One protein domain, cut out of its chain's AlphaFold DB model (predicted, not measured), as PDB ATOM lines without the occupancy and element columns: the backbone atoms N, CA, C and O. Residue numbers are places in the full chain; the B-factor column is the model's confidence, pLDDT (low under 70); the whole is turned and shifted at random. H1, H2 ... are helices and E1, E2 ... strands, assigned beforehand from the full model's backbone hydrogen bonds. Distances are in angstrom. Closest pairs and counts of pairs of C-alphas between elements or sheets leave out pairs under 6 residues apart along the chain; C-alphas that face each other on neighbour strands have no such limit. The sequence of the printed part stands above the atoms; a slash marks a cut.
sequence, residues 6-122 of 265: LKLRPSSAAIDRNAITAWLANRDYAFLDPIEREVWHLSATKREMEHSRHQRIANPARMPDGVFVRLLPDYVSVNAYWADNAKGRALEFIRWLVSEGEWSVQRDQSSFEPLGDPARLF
ATOM      1  N   LEU A   6      34.032 -41.415  17.323       93.00
ATOM      2  CA  LEU A   6      35.115 -41.225  16.368       93.00
ATOM      3  C   LEU A   6      34.598 -40.475  15.151       93.00
ATOM      4  O   LEU A   6      33.578 -40.843  14.571       93.00
ATOM      5  N   LYS A   7      35.347 -39.465  14.719       95.44
ATOM      6  CA  LYS A   7      35.096 -38.747  13.469       95.44
ATOM      7  C   LYS A   7      36.178 -39.117  12.474       95.44
ATOM      8  O   LYS A   7      37.356 -38.873  12.721       95.44
ATOM      9  N   LEU A   8      35.786 -39.735  11.371       96.12
ATOM     10  CA  LEU A   8      36.683 -40.295  10.368       96.12
ATOM     11  C   LEU A   8      36.533 -39.512   9.073       96.12
ATOM     12  O   LEU A   8      35.424 -39.362   8.571       96.12
ATOM     13  N   ARG A   9      37.635 -39.033   8.504       95.62
ATOM     14  CA  ARG A   9      37.616 -38.371   7.196       95.62
ATOM     15  C   ARG A   9      38.729 -38.905   6.295       95.62
ATOM     16  O   ARG A   9      39.822 -39.152   6.805       95.62
ATOM     17  N   PRO A  10      38.495 -39.053   4.986       94.44
ATOM     18  CA  PRO A  10      39.555 -39.355   4.031       94.44
ATOM     19  C   PRO A  10      40.599 -38.228   4.016       94.44
ATOM     20  O   PRO A  10      40.272 -37.052   4.184       94.44
ATOM     21  N   SER A  11      41.869 -38.580   3.828       87.81
ATOM     22  CA  SER A  11      42.981 -37.624   3.895       87.81
ATOM     23  C   SER A  11      43.142 -36.771   2.634       87.81
ATOM     24  O   SER A  11      43.684 -35.671   2.716       87.81
ATOM     25  N   SER A  12      42.669 -37.243   1.478       79.44
ATOM     26  CA  SER A  12      42.900 -36.583   0.181       79.44
ATOM     27  C   SER A  12      41.702 -36.588  -0.778       79.44
ATOM     28  O   SER A  12      41.752 -35.914  -1.806       79.44
ATOM     29  N   ALA A  13      40.619 -37.300  -0.453       79.38
ATOM     30  CA  ALA A  13      39.439 -37.458  -1.304       79.38
ATOM     31  C   ALA A  13      38.161 -36.951  -0.618       79.38
ATOM     32  O   ALA A  13      38.146 -36.711   0.585       79.38
ATOM     33  N   ALA A  14      37.077 -36.791  -1.379       88.94
ATOM     34  CA  ALA A  14      35.746 -36.643  -0.796       88.94
ATOM     35  C   ALA A  14      35.255 -37.995  -0.250       88.94
ATOM     36  O   ALA A  14      35.682 -39.051  -0.713       88.94
ATOM     37  N   ILE A  15      34.339 -37.966   0.720       92.62
ATOM     38  CA  ILE A  15      33.727 -39.183   1.263       92.62
ATOM     39  C   ILE A  15      32.859 -39.832   0.185       92.62
ATOM     40  O   ILE A  15      31.862 -39.245  -0.247       92.62
ATOM     41  N   ASP A  16      33.193 -41.062  -0.204       94.19
ATOM     42  CA  ASP A  16      32.340 -41.871  -1.072       94.19
ATOM     43  C   ASP A  16      31.165 -42.451  -0.271       94.19
ATOM     44  O   ASP A  16      31.183 -43.572   0.241       94.19
ATOM     45  N   ARG A  17      30.111 -41.642  -0.138       93.50
ATOM     46  CA  ARG A  17      28.898 -42.028   0.596       93.50
ATOM     47  C   ARG A  17      28.190 -43.221  -0.048       93.50
ATOM     48  O   ARG A  17      27.521 -43.962   0.671       93.50
ATOM     49  N   ASN A  18      28.330 -43.423  -1.361       93.69
ATOM     50  CA  ASN A  18      27.689 -44.534  -2.061       93.69
ATOM     51  C   ASN A  18      28.383 -45.853  -1.726       93.69
ATOM     52  O   ASN A  18      27.695 -46.809  -1.375       93.69
ATOM     53  N   ALA A  19      29.718 -45.884  -1.755       94.12
ATOM     54  CA  ALA A  19      30.491 -47.055  -1.351       94.12
ATOM     55  C   ALA A  19      30.210 -47.436   0.111       94.12
ATOM     56  O   ALA A  19      29.930 -48.596   0.406       94.12
ATOM     57  N   ILE A  20      30.181 -46.450   1.014       96.31
ATOM     58  CA  ILE A  20      29.893 -46.688   2.438       96.31
ATOM     59  C   ILE A  20      28.476 -47.222   2.646       96.31
ATOM     60  O   ILE A  20      28.276 -48.191   3.376       96.31
ATOM     61  N   THR A  21      27.488 -46.622   1.983       95.06
ATOM     62  CA  THR A  21      26.092 -47.073   2.061       95.06
ATOM     63  C   THR A  21      25.944 -48.489   1.505       95.06
ATOM     64  O   THR A  21      25.267 -49.306   2.118       95.06
ATOM     65  N   ALA A  22      26.591 -48.802   0.378       93.25
ATOM     66  CA  ALA A  22      26.558 -50.134  -0.219       93.25
ATOM     67  C   ALA A  22      27.216 -51.183   0.689       93.25
ATOM     68  O   ALA A  22      26.664 -52.268   0.867       93.25
ATOM     69  N   TRP A  23      28.353 -50.846   1.303       95.56
ATOM     70  CA  TRP A  23      29.022 -51.721   2.261       95.56
ATOM     71  C   TRP A  23      28.128 -52.019   3.461       95.56
ATOM     72  O   TRP A  23      27.950 -53.186   3.796       95.56
ATOM     73  N   LEU A  24      27.528 -50.985   4.067       94.69
ATOM     74  CA  LEU A  24      26.641 -51.119   5.228       94.69
ATOM     75  C   LEU A  24      25.368 -51.901   4.882       94.69
ATOM     76  O   LEU A  24      24.966 -52.778   5.637       94.69
ATOM     77  N   ALA A  25      24.768 -51.638   3.719       90.75
ATOM     78  CA  ALA A  25      23.566 -52.328   3.256       90.75
ATOM     79  C   ALA A  25      23.782 -53.826   2.992       90.75
ATOM     80  O   ALA A  25      22.825 -54.594   3.034       90.75
ATOM     81  N   ASN A  26      25.022 -54.242   2.718       89.81
ATOM     82  CA  ASN A  26      25.373 -55.641   2.487       89.81
ATOM     83  C   ASN A  26      25.717 -56.401   3.783       89.81
ATOM     84  O   ASN A  26      26.159 -57.548   3.724       89.81
ATOM     85  N   ARG A  27      25.561 -55.774   4.956       89.31
ATOM     86  CA  ARG A  27      25.767 -56.424   6.256       89.31
ATOM     87  C   ARG A  27      24.433 -56.851   6.842       89.31
ATOM     88  O   ARG A  27      23.558 -56.029   7.089       89.31
ATOM     89  N   ASP A  28      24.306 -58.138   7.120       85.62
ATOM     90  CA  ASP A  28      23.121 -58.733   7.739       85.62
ATOM     91  C   ASP A  28      22.939 -58.339   9.216       85.62
ATOM     92  O   ASP A  28      21.866 -58.521   9.784       85.62
ATOM     93  N   TYR A  29      23.970 -57.765   9.835       84.19
ATOM     94  CA  TYR A  29      23.954 -57.207  11.184       84.19
ATOM     95  C   TYR A  29      23.763 -55.679  11.218       84.19
ATOM     96  O   TYR A  29      23.830 -55.085  12.297       84.19
ATOM     97  N   ALA A  30      23.542 -55.028  10.069       93.06
ATOM     98  CA  ALA A  30      23.336 -53.586   9.988       93.06
ATOM     99  C   ALA A  30      21.947 -53.224   9.448       93.06
ATOM    100  O   ALA A  30      21.376 -53.920   8.610       93.06
ATOM    101  N   PHE A  31      21.408 -52.091   9.896       93.88
ATOM    102  CA  PHE A  31      20.201 -51.505   9.316       93.88
ATOM    103  C   PHE A  31      20.245 -49.982   9.326       93.88
ATOM    104  O   PHE A  31      20.811 -49.361  10.224       93.88
ATOM    105  N   LEU A  32      19.604 -49.368   8.333       95.25
ATOM    106  CA  LEU A  32      19.338 -47.933   8.339       95.25
ATOM    107  C   LEU A  32      18.184 -47.643   9.309       95.25
ATOM    108  O   LEU A  32      17.120 -48.258   9.174       95.25
ATOM    109  N   ASP A  33      18.375 -46.715  10.255       91.12
ATOM    110  CA  ASP A  33      17.362 -46.360  11.257       91.12
ATOM    111  C   ASP A  33      16.033 -46.017  10.558       91.12
ATOM    112  O   ASP A  33      15.982 -45.058   9.775       91.12
ATOM    113  N   PRO A  34      14.943 -46.765  10.820       86.56
ATOM    114  CA  PRO A  34      13.657 -46.525  10.175       86.56
ATOM    115  C   PRO A  34      13.056 -45.153  10.514       86.56
ATOM    116  O   PRO A  34      12.192 -44.682   9.767       86.56
ATOM    117  N   ILE A  35      13.505 -44.521  11.607       85.56
ATOM    118  CA  ILE A  35      13.013 -43.225  12.079       85.56
ATOM    119  C   ILE A  35      13.873 -42.072  11.538       85.56
ATOM    120  O   ILE A  35      13.351 -41.232  10.808       85.56
ATOM    121  N   GLU A  36      15.175 -42.028  11.846       82.81
ATOM    122  CA  GLU A  36      16.052 -40.902  11.476       82.81
ATOM    123  C   GLU A  36      16.622 -40.999  10.054       82.81
ATOM    124  O   GLU A  36      17.062 -39.985   9.522       82.81
ATOM    125  N   ARG A  37      16.592 -42.177   9.408       85.62
ATOM    126  CA  ARG A  37      16.973 -42.446   7.995       85.62
ATOM    127  C   ARG A  37      18.344 -41.935   7.523       85.62
ATOM    128  O   ARG A  37      18.665 -42.046   6.343       85.62
ATOM    129  N   GLU A  38      19.163 -41.417   8.427       87.88
ATOM    130  CA  GLU A  38      20.523 -40.921   8.178       87.88
ATOM    131  C   GLU A  38      21.578 -41.652   9.019       87.88
ATOM    132  O   GLU A  38      22.780 -41.438   8.841       87.88
ATOM    133  N   VAL A  39      21.129 -42.494   9.951       93.44
ATOM    134  CA  VAL A  39      21.965 -43.218  10.905       93.44
ATOM    135  C   VAL A  39      21.852 -44.705  10.614       93.44
ATOM    136  O   VAL A  39      20.755 -45.255  10.560       93.44
ATOM    137  N   TRP A  40      22.991 -45.354  10.435       96.50
ATOM    138  CA  TRP A  40      23.099 -46.801  10.386       96.50
ATOM    139  C   TRP A  40      23.349 -47.338  11.785       96.50
ATOM    140  O   TRP A  40      24.188 -46.810  12.511       96.50
ATOM    141  N   HIS A  41      22.642 -48.396  12.152       94.50
ATOM    142  CA  HIS A  41      22.877 -49.159  13.371       94.50
ATOM    143  C   HIS A  41      23.547 -50.479  13.012       94.50
ATOM    144  O   HIS A  41      23.134 -51.137  12.058       94.50
ATOM    145  N   LEU A  42      24.599 -50.837  13.744       92.62
ATOM    146  CA  LEU A  42      25.325 -52.092  13.607       92.62
ATOM    147  C   LEU A  42      25.222 -52.831  14.947       92.62
ATOM    148  O   LEU A  42      25.699 -52.351  15.981       92.62
ATOM    149  N   SER A  43      24.611 -54.009  14.911       86.44
ATOM    150  CA  SER A  43      24.473 -54.913  16.057       86.44
ATOM    151  C   SER A  43      25.573 -55.972  16.055       86.44
ATOM    152  O   SER A  43      26.217 -56.186  15.028       86.44
ATOM    153  N   ALA A  44      25.807 -56.679  17.167       79.00
ATOM    154  CA  ALA A  44      26.851 -57.708  17.176       79.00
ATOM    155  C   ALA A  44      26.505 -58.872  16.228       79.00
ATOM    156  O   ALA A  44      27.392 -59.435  15.576       79.00
ATOM    157  N   THR A  45      25.210 -59.183  16.095       77.12
ATOM    158  CA  THR A  45      24.680 -60.267  15.255       77.12
ATOM    159  C   THR A  45      23.449 -59.836  14.448       77.12
ATOM    160  O   THR A  45      22.781 -58.858  14.787       77.12
ATOM    161  N   LYS A  46      23.087 -60.612  13.415       81.12
ATOM    162  CA  LYS A  46      21.828 -60.449  12.661       81.12
ATOM    163  C   LYS A  46      20.578 -60.513  13.551       81.12
ATOM    164  O   LYS A  46      19.666 -59.710  13.396       81.12
ATOM    165  N   ARG A  47      20.537 -61.435  14.522       74.12
ATOM    166  CA  ARG A  47      19.395 -61.573  15.448       74.12
ATOM    167  C   ARG A  47      19.214 -60.318  16.303       74.12
ATOM    168  O   ARG A  47      18.099 -59.834  16.474       74.12
ATOM    169  N   GLU A  48      20.313 -59.783  16.831       78.69
ATOM    170  CA  GLU A  48      20.287 -58.526  17.582       78.69
ATOM    171  C   GLU A  48      19.896 -57.341  16.705       78.69
ATOM    172  O   GLU A  48      19.187 -56.459  17.181       78.69
ATOM    173  N   MET A  49      20.305 -57.342  15.434       87.94
ATOM    174  CA  MET A  49      19.899 -56.337  14.453       87.94
ATOM    175  C   MET A  49      18.383 -56.331  14.276       87.94
ATOM    176  O   MET A  49      17.746 -55.291  14.442       87.94
ATOM    177  N   GLU A  50      17.785 -57.491  14.009       81.88
ATOM    178  CA  GLU A  50      16.337 -57.626  13.826       81.88
ATOM    179  C   GLU A  50      15.576 -57.204  15.088       81.88
ATOM    180  O   GLU A  50      14.612 -56.435  15.018       81.88
ATOM    181  N   HIS A  51      16.055 -57.640  16.258       82.56
ATOM    182  CA  HIS A  51      15.485 -57.258  17.545       82.56
ATOM    183  C   HIS A  51      15.578 -55.744  17.791       82.56
ATOM    184  O   HIS A  51      14.570 -55.108  18.096       82.56
ATOM    185  N   SER A  52      16.758 -55.153  17.597       87.88
ATOM    186  CA  SER A  52      17.016 -53.714  17.746       87.88
ATOM    187  C   SER A  52      16.151 -52.894  16.797       87.88
ATOM    188  O   SER A  52      15.554 -51.893  17.198       87.88
ATOM    189  N   ARG A  53      16.006 -53.343  15.548       88.19
ATOM    190  CA  ARG A  53      15.141 -52.708  14.554       88.19
ATOM    191  C   ARG A  53      13.674 -52.739  14.982       88.19
ATOM    192  O   ARG A  53      13.003 -51.712  14.893       88.19
ATOM    193  N   HIS A  54      13.174 -53.869  15.481       83.38
ATOM    194  CA  HIS A  54      11.809 -53.962  16.006       83.38
ATOM    195  C   HIS A  54      11.600 -53.086  17.244       83.38
ATOM    196  O   HIS A  54      10.611 -52.355  17.306       83.38
ATOM    197  N   GLN A  55      12.545 -53.088  18.189       85.94
ATOM    198  CA  GLN A  55      12.504 -52.202  19.354       85.94
ATOM    199  C   GLN A  55      12.466 -50.727  18.944       85.94
ATOM    200  O   GLN A  55      11.674 -49.962  19.488       85.94
ATOM    201  N   ARG A  56      13.282 -50.330  17.961       89.00
ATOM    202  CA  ARG A  56      13.342 -48.959  17.445       89.00
ATOM    203  C   ARG A  56      12.026 -48.514  16.805       89.00
ATOM    204  O   ARG A  56      11.600 -47.381  17.010       89.00
ATOM    205  N   ILE A  57      11.361 -49.404  16.066       83.94
ATOM    206  CA  ILE A  57      10.032 -49.147  15.486       83.94
ATOM    207  C   ILE A  57       8.971 -49.032  16.588       83.94
ATOM    208  O   ILE A  57       8.144 -48.122  16.551       83.94
ATOM    209  N   ALA A  58       9.000 -49.935  17.572       83.94
ATOM    210  CA  ALA A  58       8.047 -49.948  18.679       83.94
ATOM    211  C   ALA A  58       8.237 -48.765  19.645       83.94
ATOM    212  O   ALA A  58       7.269 -48.296  20.245       83.94
ATOM    213  N   ASN A  59       9.467 -48.265  19.788       88.44
ATOM    214  CA  ASN A  59       9.811 -47.140  20.649       88.44
ATOM    215  C   ASN A  59      10.692 -46.102  19.918       88.44
ATOM    216  O   ASN A  59      11.908 -46.054  20.128       88.44
ATOM    217  N   PRO A  60      10.086 -45.201  19.119       87.19
ATOM    218  CA  PRO A  60      10.815 -44.198  18.337       87.19
ATOM    219  C   PRO A  60      11.578 -43.148  19.160       87.19
ATOM    220  O   PRO A  60      12.338 -42.367  18.594       87.19
ATOM    221  N   ALA A  61      11.389 -43.086  20.480       85.06
ATOM    222  CA  ALA A  61      12.122 -42.163  21.349       85.06
ATOM    223  C   ALA A  61      13.425 -42.766  21.900       85.06
ATOM    224  O   ALA A  61      14.258 -42.036  22.434       85.06
ATOM    225  N   ARG A  62      13.609 -44.088  21.785       79.31
ATOM    226  CA  ARG A  62      14.775 -44.801  22.310       79.31
ATOM    227  C   ARG A  62      15.615 -45.353  21.162       79.31
ATOM    228  O   ARG A  62      15.083 -45.954  20.230       79.31
ATOM    229  N   MET A  63      16.927 -45.155  21.247       82.06
ATOM    230  CA  MET A  63      17.882 -45.864  20.400       82.06
ATOM    231  C   MET A  63      18.266 -47.193  21.068       82.06
ATOM    232  O   MET A  63      18.520 -47.190  22.276       82.06
ATOM    233  N   PRO A  64      18.260 -48.316  20.330       86.06
ATOM    234  CA  PRO A  64      18.716 -49.604  20.841       86.06
ATOM    235  C   PRO A  64      20.243 -49.635  20.971       86.06
ATOM    236  O   PRO A  64      20.943 -48.941  20.236       86.06
ATOM    237  N   ASP A  65      20.752 -50.469  21.871       84.88
ATOM    238  CA  ASP A  65      22.190 -50.636  22.101       84.88
ATOM    239  C   ASP A  65      22.899 -51.124  20.826       84.88
ATOM    240  O   ASP A  65      22.347 -51.904  20.049       84.88
ATOM    241  N   GLY A  66      24.109 -50.627  20.563       88.81
ATOM    242  CA  GLY A  66      24.861 -50.947  19.347       88.81
ATOM    243  C   GLY A  66      25.780 -49.825  18.876       88.81
ATOM    244  O   GLY A  66      25.956 -48.809  19.550       88.81
ATOM    245  N   VAL A  67      26.410 -50.040  17.720       92.50
ATOM    246  CA  VAL A  67      27.257 -49.034  17.067       92.50
ATOM    247  C   VAL A  67      26.405 -48.211  16.113       92.50
ATOM    248  O   VAL A  67      25.656 -48.761  15.310       92.50
ATOM    249  N   PHE A  68      26.576 -46.894  16.141       93.69
ATOM    250  CA  PHE A  68      25.909 -45.976  15.228       93.69
ATOM    251  C   PHE A  68      26.913 -45.382  14.253       93.69
ATOM    252  O   PHE A  68      27.934 -44.831  14.663       93.69
ATOM    253  N   VAL A  69      26.600 -45.460  12.964       96.44
ATOM    254  CA  VAL A  69      27.383 -44.857  11.889       96.44
ATOM    255  C   VAL A  69      26.544 -43.787  11.210       96.44
ATOM    256  O   VAL A  69      25.489 -44.071  10.645       96.44
ATOM    257  N   ARG A  70      27.016 -42.541  11.235       95.50
ATOM    258  CA  ARG A  70      26.359 -41.416  10.563       95.50
ATOM    259  C   ARG A  70      27.272 -40.827   9.498       95.50
ATOM    260  O   ARG A  70      28.414 -40.468   9.775       95.50
ATOM    261  N   LEU A  71      26.752 -40.693   8.279       94.31
ATOM    262  CA  LEU A  71      27.485 -40.119   7.149       94.31
ATOM    263  C   LEU A  71      27.216 -38.617   7.072       94.31
ATOM    264  O   LEU A  71      26.177 -38.204   6.554       94.31
ATOM    265  N   LEU A  72      28.142 -37.799   7.563       92.50
ATOM    266  CA  LEU A  72      28.065 -36.341   7.482       92.50
ATOM    267  C   LEU A  72      28.818 -35.834   6.235       92.50
ATOM    268  O   LEU A  72      29.505 -36.616   5.573       92.50
ATOM    269  N   PRO A  73      28.646 -34.558   5.840       90.62
ATOM    270  CA  PRO A  73      29.258 -34.036   4.615       90.62
ATOM    271  C   PRO A  73      30.792 -34.113   4.595       90.62
ATOM    272  O   PRO A  73      31.382 -34.261   3.528       90.62
ATOM    273  N   ASP A  74      31.425 -33.997   5.759       90.62
ATOM    274  CA  ASP A  74      32.865 -33.802   5.938       90.62
ATOM    275  C   ASP A  74      33.557 -34.910   6.750       90.62
ATOM    276  O   ASP A  74      34.784 -35.023   6.717       90.62
ATOM    277  N   TYR A  75      32.793 -35.756   7.446       94.56
ATOM    278  CA  TYR A  75      33.296 -36.944   8.138       94.56
ATOM    279  C   TYR A  75      32.223 -38.029   8.273       94.56
ATOM    280  O   TYR A  75      31.024 -37.806   8.115       94.56
ATOM    281  N   VAL A  76      32.669 -39.228   8.609       96.50
ATOM    282  CA  VAL A  76      31.850 -40.332   9.092       96.50
ATOM    283  C   VAL A  76      31.954 -40.351  10.612       96.50
ATOM    284  O   VAL A  76      33.056 -40.441  11.152       96.50
ATOM    285  N   SER A  77      30.824 -40.227  11.305       95.25
ATOM    286  CA  SER A  77      30.760 -40.405  12.756       95.25
ATOM    287  C   SER A  77      30.511 -41.875  13.071       95.25
ATOM    288  O   SER A  77      29.618 -42.485  12.480       95.25
ATOM    289  N   VAL A  78      31.302 -42.436  13.983       94.94
ATOM    290  CA  VAL A  78      31.135 -43.786  14.531       94.94
ATOM    291  C   VAL A  78      31.032 -43.667  16.044       94.94
ATOM    292  O   VAL A  78      32.014 -43.343  16.715       94.94
ATOM    293  N   ASN A  79      29.849 -43.932  16.588       90.19
ATOM    294  CA  ASN A  79      29.587 -43.928  18.021       90.19
ATOM    295  C   ASN A  79      29.401 -45.366  18.513       90.19
ATOM    296  O   ASN A  79      28.631 -46.126  17.933       90.19
ATOM    297  N   ALA A  80      30.109 -45.742  19.577       82.50
ATOM    298  CA  ALA A  80      30.051 -47.084  20.158       82.50
ATOM    299  C   ALA A  80      29.900 -47.041  21.688       82.50
ATOM    300  O   ALA A  80      30.346 -47.959  22.384       82.50
ATOM    301  N   TYR A  81      29.313 -45.957  22.209       67.62
ATOM    302  CA  TYR A  81      29.183 -45.701  23.643       67.62
ATOM    303  C   TYR A  81      28.332 -46.768  24.356       67.62
ATOM    304  O   TYR A  81      28.712 -47.230  25.427       67.62
ATOM    305  N   TRP A  82      27.270 -47.256  23.706       65.31
ATOM    306  CA  TRP A  82      26.374 -48.312  24.212       65.31
ATOM    307  C   TRP A  82      26.550 -49.654  23.488       65.31
ATOM    308  O   TRP A  82      25.632 -50.460  23.404       65.31
ATOM    309  N   ALA A  83      27.715 -49.884  22.885       70.62
ATOM    310  CA  ALA A  83      27.916 -50.970  21.931       70.62
ATOM    311  C   ALA A  83      28.654 -52.178  22.525       70.62
ATOM    312  O   ALA A  83      29.479 -52.755  21.825       70.62
ATOM    313  N   ASP A  84      28.478 -52.515  23.806       71.31
ATOM    314  CA  ASP A  84      29.380 -53.423  24.540       71.31
ATOM    315  C   ASP A  84      29.844 -54.656  23.754       71.31
ATOM    316  O   ASP A  84      31.050 -54.832  23.570       71.31
ATOM    317  N   ASN A  85      28.911 -55.427  23.203       69.06
ATOM    318  CA  ASN A  85      29.179 -56.583  22.343       69.06
ATOM    319  C   ASN A  85      29.390 -56.223  20.852       69.06
ATOM    320  O   ASN A  85      30.045 -56.960  20.120       69.06
ATOM    321  N   ALA A  86      28.880 -55.082  20.387       79.75
ATOM    322  CA  ALA A  86      28.951 -54.633  18.996       79.75
ATOM    323  C   ALA A  86      30.221 -53.824  18.653       79.75
ATOM    324  O   ALA A  86      30.455 -53.512  17.485       79.75
ATOM    325  N   LYS A  87      31.090 -53.507  19.629       80.19
ATOM    326  CA  LYS A  87      32.351 -52.755  19.424       80.19
ATOM    327  C   LYS A  87      33.241 -53.361  18.327       80.19
ATOM    328  O   LYS A  87      33.925 -52.605  17.641       80.19
ATOM    329  N   GLY A  88      33.203 -54.680  18.124       80.44
ATOM    330  CA  GLY A  88      33.929 -55.340  17.035       80.44
ATOM    331  C   GLY A  88      33.419 -54.977  15.634       80.44
ATOM    332  O   GLY A  88      34.217 -54.888  14.706       80.44
ATOM    333  N   ARG A  89      32.129 -54.647  15.474       84.50
ATOM    334  CA  ARG A  89      31.572 -54.167  14.193       84.50
ATOM    335  C   ARG A  89      32.046 -52.765  13.833       84.50
ATOM    336  O   ARG A  89      32.270 -52.474  12.662       84.50
ATOM    337  N   ALA A  90      32.262 -51.905  14.831       88.31
ATOM    338  CA  ALA A  90      32.910 -50.614  14.600       88.31
ATOM    339  C   ALA A  90      34.346 -50.805  14.087       88.31
ATOM    340  O   ALA A  90      34.762 -50.107  13.166       88.31
ATOM    341  N   LEU A  91      35.098 -51.756  14.653       85.31
ATOM    342  CA  LEU A  91      36.449 -52.063  14.186       85.31
ATOM    343  C   LEU A  91      36.444 -52.618  12.753       85.31
ATOM    344  O   LEU A  91      37.239 -52.150  11.939       85.31
ATOM    345  N   GLU A  92      35.541 -53.550  12.437       83.44
ATOM    346  CA  GLU A  92      35.343 -54.098  11.083       83.44
ATOM    347  C   GLU A  92      35.118 -52.976  10.059       83.44
ATOM    348  O   GLU A  92      35.818 -52.875   9.049       83.44
ATOM    349  N   PHE A  93      34.189 -52.069  10.369       92.88
ATOM    350  CA  PHE A  93      33.867 -50.931   9.519       92.88
ATOM    351  C   PHE A  93      35.068 -50.000   9.308       92.88
ATOM    352  O   PHE A  93      35.375 -49.620   8.180       92.88
ATOM    353  N   ILE A  94      35.791 -49.659  10.378       92.12
ATOM    354  CA  ILE A  94      36.951 -48.760  10.299       92.12
ATOM    355  C   ILE A  94      38.105 -49.405   9.522       92.12
ATOM    356  O   ILE A  94      38.786 -48.718   8.761       92.12
ATOM    357  N   ARG A  95      38.323 -50.718   9.665       87.50
ATOM    358  CA  ARG A  95      39.303 -51.459   8.855       87.50
ATOM    359  C   ARG A  95      38.955 -51.420   7.380       87.50
ATOM    360  O   ARG A  95      39.840 -51.167   6.566       87.50
ATOM    361  N   TRP A  96      37.681 -51.627   7.046       93.19
ATOM    362  CA  TRP A  96      37.240 -51.496   5.667       93.19
ATOM    363  C   TRP A  96      37.505 -50.083   5.128       93.19
ATOM    364  O   TRP A  96      38.124 -49.962   4.077       93.19
ATOM    365  N   LEU A  97      37.171 -49.020   5.871       92.88
ATOM    366  CA  LEU A  97      37.490 -47.649   5.448       92.88
ATOM    367  C   LEU A  97      38.985 -47.483   5.126       92.88
ATOM    368  O   LEU A  97      39.327 -46.983   4.058       92.88
ATOM    369  N   VAL A  98      39.879 -47.960   6.001       89.44
ATOM    370  CA  VAL A  98      41.338 -47.908   5.772       89.44
ATOM    371  C   VAL A  98      41.778 -48.736   4.563       89.44
ATOM    372  O   VAL A  98      42.746 -48.375   3.900       89.44
ATOM    373  N   SER A  99      41.075 -49.822   4.240       87.56
ATOM    374  CA  SER A  99      41.363 -50.597   3.027       87.56
ATOM    375  C   SER A  99      40.998 -49.857   1.735       87.56
ATOM    376  O   SER A  99      41.632 -50.090   0.709       87.56
ATOM    377  N   GLU A 100      40.051 -48.914   1.792       89.69
ATOM    378  CA  GLU A 100      39.643 -48.070   0.657       89.69
ATOM    379  C   GLU A 100      40.532 -46.823   0.479       89.69
ATOM    380  O   GLU A 100      40.414 -46.111  -0.519       89.69
ATOM    381  N   GLY A 101      41.427 -46.522   1.428       90.25
ATOM    382  CA  GLY A 101      42.373 -45.416   1.291       90.25
ATOM    383  C   GLY A 101      42.933 -44.874   2.603       90.25
ATOM    384  O   GLY A 101      42.812 -45.464   3.672       90.25
ATOM    385  N   GLU A 102      43.562 -43.703   2.525       93.31
ATOM    386  CA  GLU A 102      44.106 -43.029   3.703       93.31
ATOM    387  C   GLU A 102      43.019 -42.250   4.442       93.31
ATOM    388  O   GLU A 102      42.352 -41.380   3.873       93.31
ATOM    389  N   TRP A 103      42.881 -42.534   5.735       95.88
ATOM    390  CA  TRP A 103      41.924 -41.877   6.616       95.88
ATOM    391  C   TRP A 103      42.619 -41.192   7.786       95.88
ATOM    392  O   TRP A 103      43.655 -41.623   8.295       95.88
ATOM    393  N   SER A 104      41.998 -40.118   8.250       95.50
ATOM    394  CA  SER A 104      42.318 -39.437   9.495       95.50
ATOM    395  C   SER A 104      41.178 -39.603  10.486       95.50
ATOM    396  O   SER A 104      40.009 -39.646  10.104       95.50
ATOM    397  N   VAL A 105      41.520 -39.647  11.767       95.06
ATOM    398  CA  VAL A 105      40.574 -39.785  12.868       95.06
ATOM    399  C   VAL A 105      40.704 -38.614  13.827       95.06
ATOM    400  O   VAL A 105      41.806 -38.186  14.161       95.06
ATOM    401  N   GLN A 106      39.569 -38.102  14.274       92.56
ATOM    402  CA  GLN A 106      39.440 -37.221  15.422       92.56
ATOM    403  C   GLN A 106      38.727 -38.007  16.522       92.56
ATOM    404  O   GLN A 106      37.675 -38.609  16.299       92.56
ATOM    405  N   ARG A 107      39.339 -38.016  17.704       87.44
ATOM    406  CA  ARG A 107      38.818 -38.658  18.916       87.44
ATOM    407  C   ARG A 107      38.235 -37.567  19.800       87.44
ATOM    408  O   ARG A 107      38.981 -36.656  20.171       87.44
ATOM    409  N   ASP A 108      36.944 -37.619  20.098       77.06
ATOM    410  CA  ASP A 108      36.250 -36.584  20.874       77.06
ATOM    411  C   ASP A 108      36.565 -35.157  20.350       77.06
ATOM    412  O   ASP A 108      36.270 -34.825  19.200       77.06
ATOM    413  N   GLN A 109      37.207 -34.312  21.167       79.62
ATOM    414  CA  GLN A 109      37.576 -32.925  20.839       79.62
ATOM    415  C   GLN A 109      39.039 -32.746  20.377       79.62
ATOM    416  O   GLN A 109      39.528 -31.620  20.298       79.62
ATOM    417  N   SER A 110      39.770 -33.830  20.087       85.81
ATOM    418  CA  SER A 110      41.170 -33.758  19.626       85.81
ATOM    419  C   SER A 110      41.304 -33.289  18.170       85.81
ATOM    420  O   SER A 110      40.334 -33.257  17.423       85.81
ATOM    421  N   SER A 111      42.506 -32.921  17.730       90.81
ATOM    422  CA  SER A 111      42.769 -32.666  16.305       90.81
ATOM    423  C   SER A 111      42.727 -33.960  15.487       90.81
ATOM    424  O   SER A 111      43.030 -35.033  16.002       90.81
ATOM    425  N   PHE A 112      42.412 -33.851  14.192       92.75
ATOM    426  CA  PHE A 112      42.544 -34.981  13.271       92.75
ATOM    427  C   PHE A 112      44.005 -35.426  13.155       92.75
ATOM    428  O   PHE A 112      44.891 -34.610  12.899       92.75
ATOM    429  N   GLU A 113      44.226 -36.728  13.273       93.38
ATOM    430  CA  GLU A 113      45.518 -37.391  13.090       93.38
ATOM    431  C   GLU A 113      45.382 -38.547  12.087       93.38
ATOM    432  O   GLU A 113      44.272 -39.054  11.903       93.38
ATOM    433  N   PRO A 114      46.475 -39.003  11.447       94.56
ATOM    434  CA  PRO A 114      46.442 -40.219  10.644       94.56
ATOM    435  C   PRO A 114      45.877 -41.396  11.446       94.56
ATOM    436  O   PRO A 114      46.256 -41.627  12.598       94.56
ATOM    437  N   LEU A 115      44.953 -42.146  10.844       90.44
ATOM    438  CA  LEU A 115      44.302 -43.263  11.521       90.44
ATOM    439  C   LEU A 115      45.310 -44.372  11.858       90.44
ATOM    440  O   LEU A 115      45.335 -44.823  13.003       90.44
ATOM    441  N   GLY A 116      46.197 -44.732  10.924       88.88
ATOM    442  CA  GLY A 116      47.161 -45.819  11.119       88.88
ATOM    443  C   GLY A 116      46.450 -47.155  11.347       88.88
ATOM    444  O   GLY A 116      45.467 -47.437  10.670       88.88
ATOM    445  N   ASP A 117      46.922 -47.956  12.305       84.38
ATOM    446  CA  ASP A 117      46.260 -49.204  12.708       84.38
ATOM    447  C   ASP A 117      44.949 -48.922  13.479       84.38
ATOM    448  O   ASP A 117      45.011 -48.375  14.590       84.38
ATOM    449  N   PRO A 118      43.769 -49.318  12.955       85.62
ATOM    450  CA  PRO A 118      42.486 -49.145  13.635       85.62
ATOM    451  C   PRO A 118      42.402 -49.783  15.026       85.62
ATOM    452  O   PRO A 118      41.698 -49.251  15.889       85.62
ATOM    453  N   ALA A 119      43.121 -50.885  15.279       80.62
ATOM    454  CA  ALA A 119      43.031 -51.621  16.542       80.62
ATOM    455  C   ALA A 119      43.423 -50.759  17.755       80.62
ATOM    456  O   ALA A 119      42.877 -50.930  18.844       80.62
ATOM    457  N   ARG A 120      44.283 -49.746  17.564       81.94
ATOM    458  CA  ARG A 120      44.710 -48.832  18.641       81.94
ATOM    459  C   ARG A 120      43.549 -48.072  19.302       81.94
ATOM    460  O   ARG A 120      43.663 -47.665  20.464       81.94
ATOM    461  N   LEU A 121      42.450 -47.863  18.565       82.81
ATOM    462  CA  LEU A 121      41.259 -47.123  19.006       82.81
ATOM    463  C   LEU A 121      40.343 -47.944  19.927       82.81
ATOM    464  O   LEU A 121      39.423 -47.403  20.555       82.81
ATOM    465  N   PHE A 122      40.609 -49.241  20.050       77.62
ATOM    466  CA  PHE A 122      39.820 -50.167  20.841       77.62
ATOM    467  C   PHE A 122      40.669 -50.802  21.960       77.62
ATOM    468  O   PHE A 122      41.902 -50.766  21.910       77.62
TER     469      PHE A 122
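AT A GLANCE: This is residues 6 to 122 of the 265 residues of an uncharacterized protein of Deltaproteobacteria bacterium (UniProt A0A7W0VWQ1). A strongly twisted sheet of six strands has two helices, H1 and H3, over one of its faces, while a third helix, H2, packs at the E2 end of the sheet and makes one end of the long axis. The short last helix H4 packs on H3, after a link that folds back along edge strand E6. The printed part has 117 residues, with four named helices and six named strands in the order E1 H1 E2 E3 H2 E4 E5 H3 E6 H4. The sheet runs E2 E3 E4 E5 E1 E6, all antiparallel, and the class is mixed, helices and strands. The whole is compact, with a radius of gyration of the C-alphas of 13.8 A, and elongated, spanning 41 by 26 by 24 A.

IN THESE COORDINATES: In sheet order the strands are E2, residues 30 to 32, 7.1 A long; E3, 39 to 42, 9.9 A; E4, 67 to 71, 13.3 A; E5, 76 to 79, 9.9 A; E1, 6 to 10, 13.2 A; and E6, 103 to 107, 13.1 A. E1 begins at C-alpha 6 (35.115, -41.225, 16.368). The helices are H1, residues 17 to 25, 11.9 A; H2, 46 to 58, 18.3 A; H3, 87 to 99, 18.8 A, beginning at C-alpha 87 (32.351, -52.755, 19.424); and H4, 118 to 121, 5.9 A, ending at C-alpha 121 (41.259, -47.123, 19.006).

HOW THE PARTS SIT: E4 and E5 form a hairpin, with N 70 and O 77 2.9 A apart; E2 and E3 form another, with N 41 and O 31 at 2.8 A. Also within hydrogen-bond range are N 40 and O 69 across the neighbours E3 and E4, at 2.8 A, N 8 and O 76 across E5 and E1, at 2.8 A, and N 7 and O 106 across E1 and edge strand E6, at 2.9 A. H3 is on the sheet over E4, at a height of 7.5 A, and runs along the strands, at 4 degrees to E4 on the local plane; the closest C-alphas are those of Val 67 and Ala 90, 6.4 A. E5, H3 and E6 form a split strand-helix-strand unit, two strands running the same way with E1 between them, and its crossover is right-handed. H1 is on the same face at a height of 8.7 A, only just slantwise to the strands at 32 degrees to E3 on the local plane. H1 and H3 are near each other, with 8 pairs of C-alphas within 10 A. H2 is on the sheet, its Met 49 and Ala 30 of E2 having C-alphas 6.3 A apart. H2 and H3 are apart. H3 touches H4 with residues 91 to 95 alone, closest at the C-alphas of Arg 95 and Pro 118, 6.2 A. In H1, H2 and H3 every O i to N i+4 pair is within hydrogen-bond range; H4 is too short for such a pair.

THE WHOLE: The two C-alphas farthest apart are those of Ser 12 and Ala 58, 41.7 A. The printed part has no cut, and no link is long. Residues 113 to 114 pair with residues 104 to 105 of E6, antiparallel. The mean pLDDT of the printed part is 87.8, and residues 81, 82 and 85 are under 70.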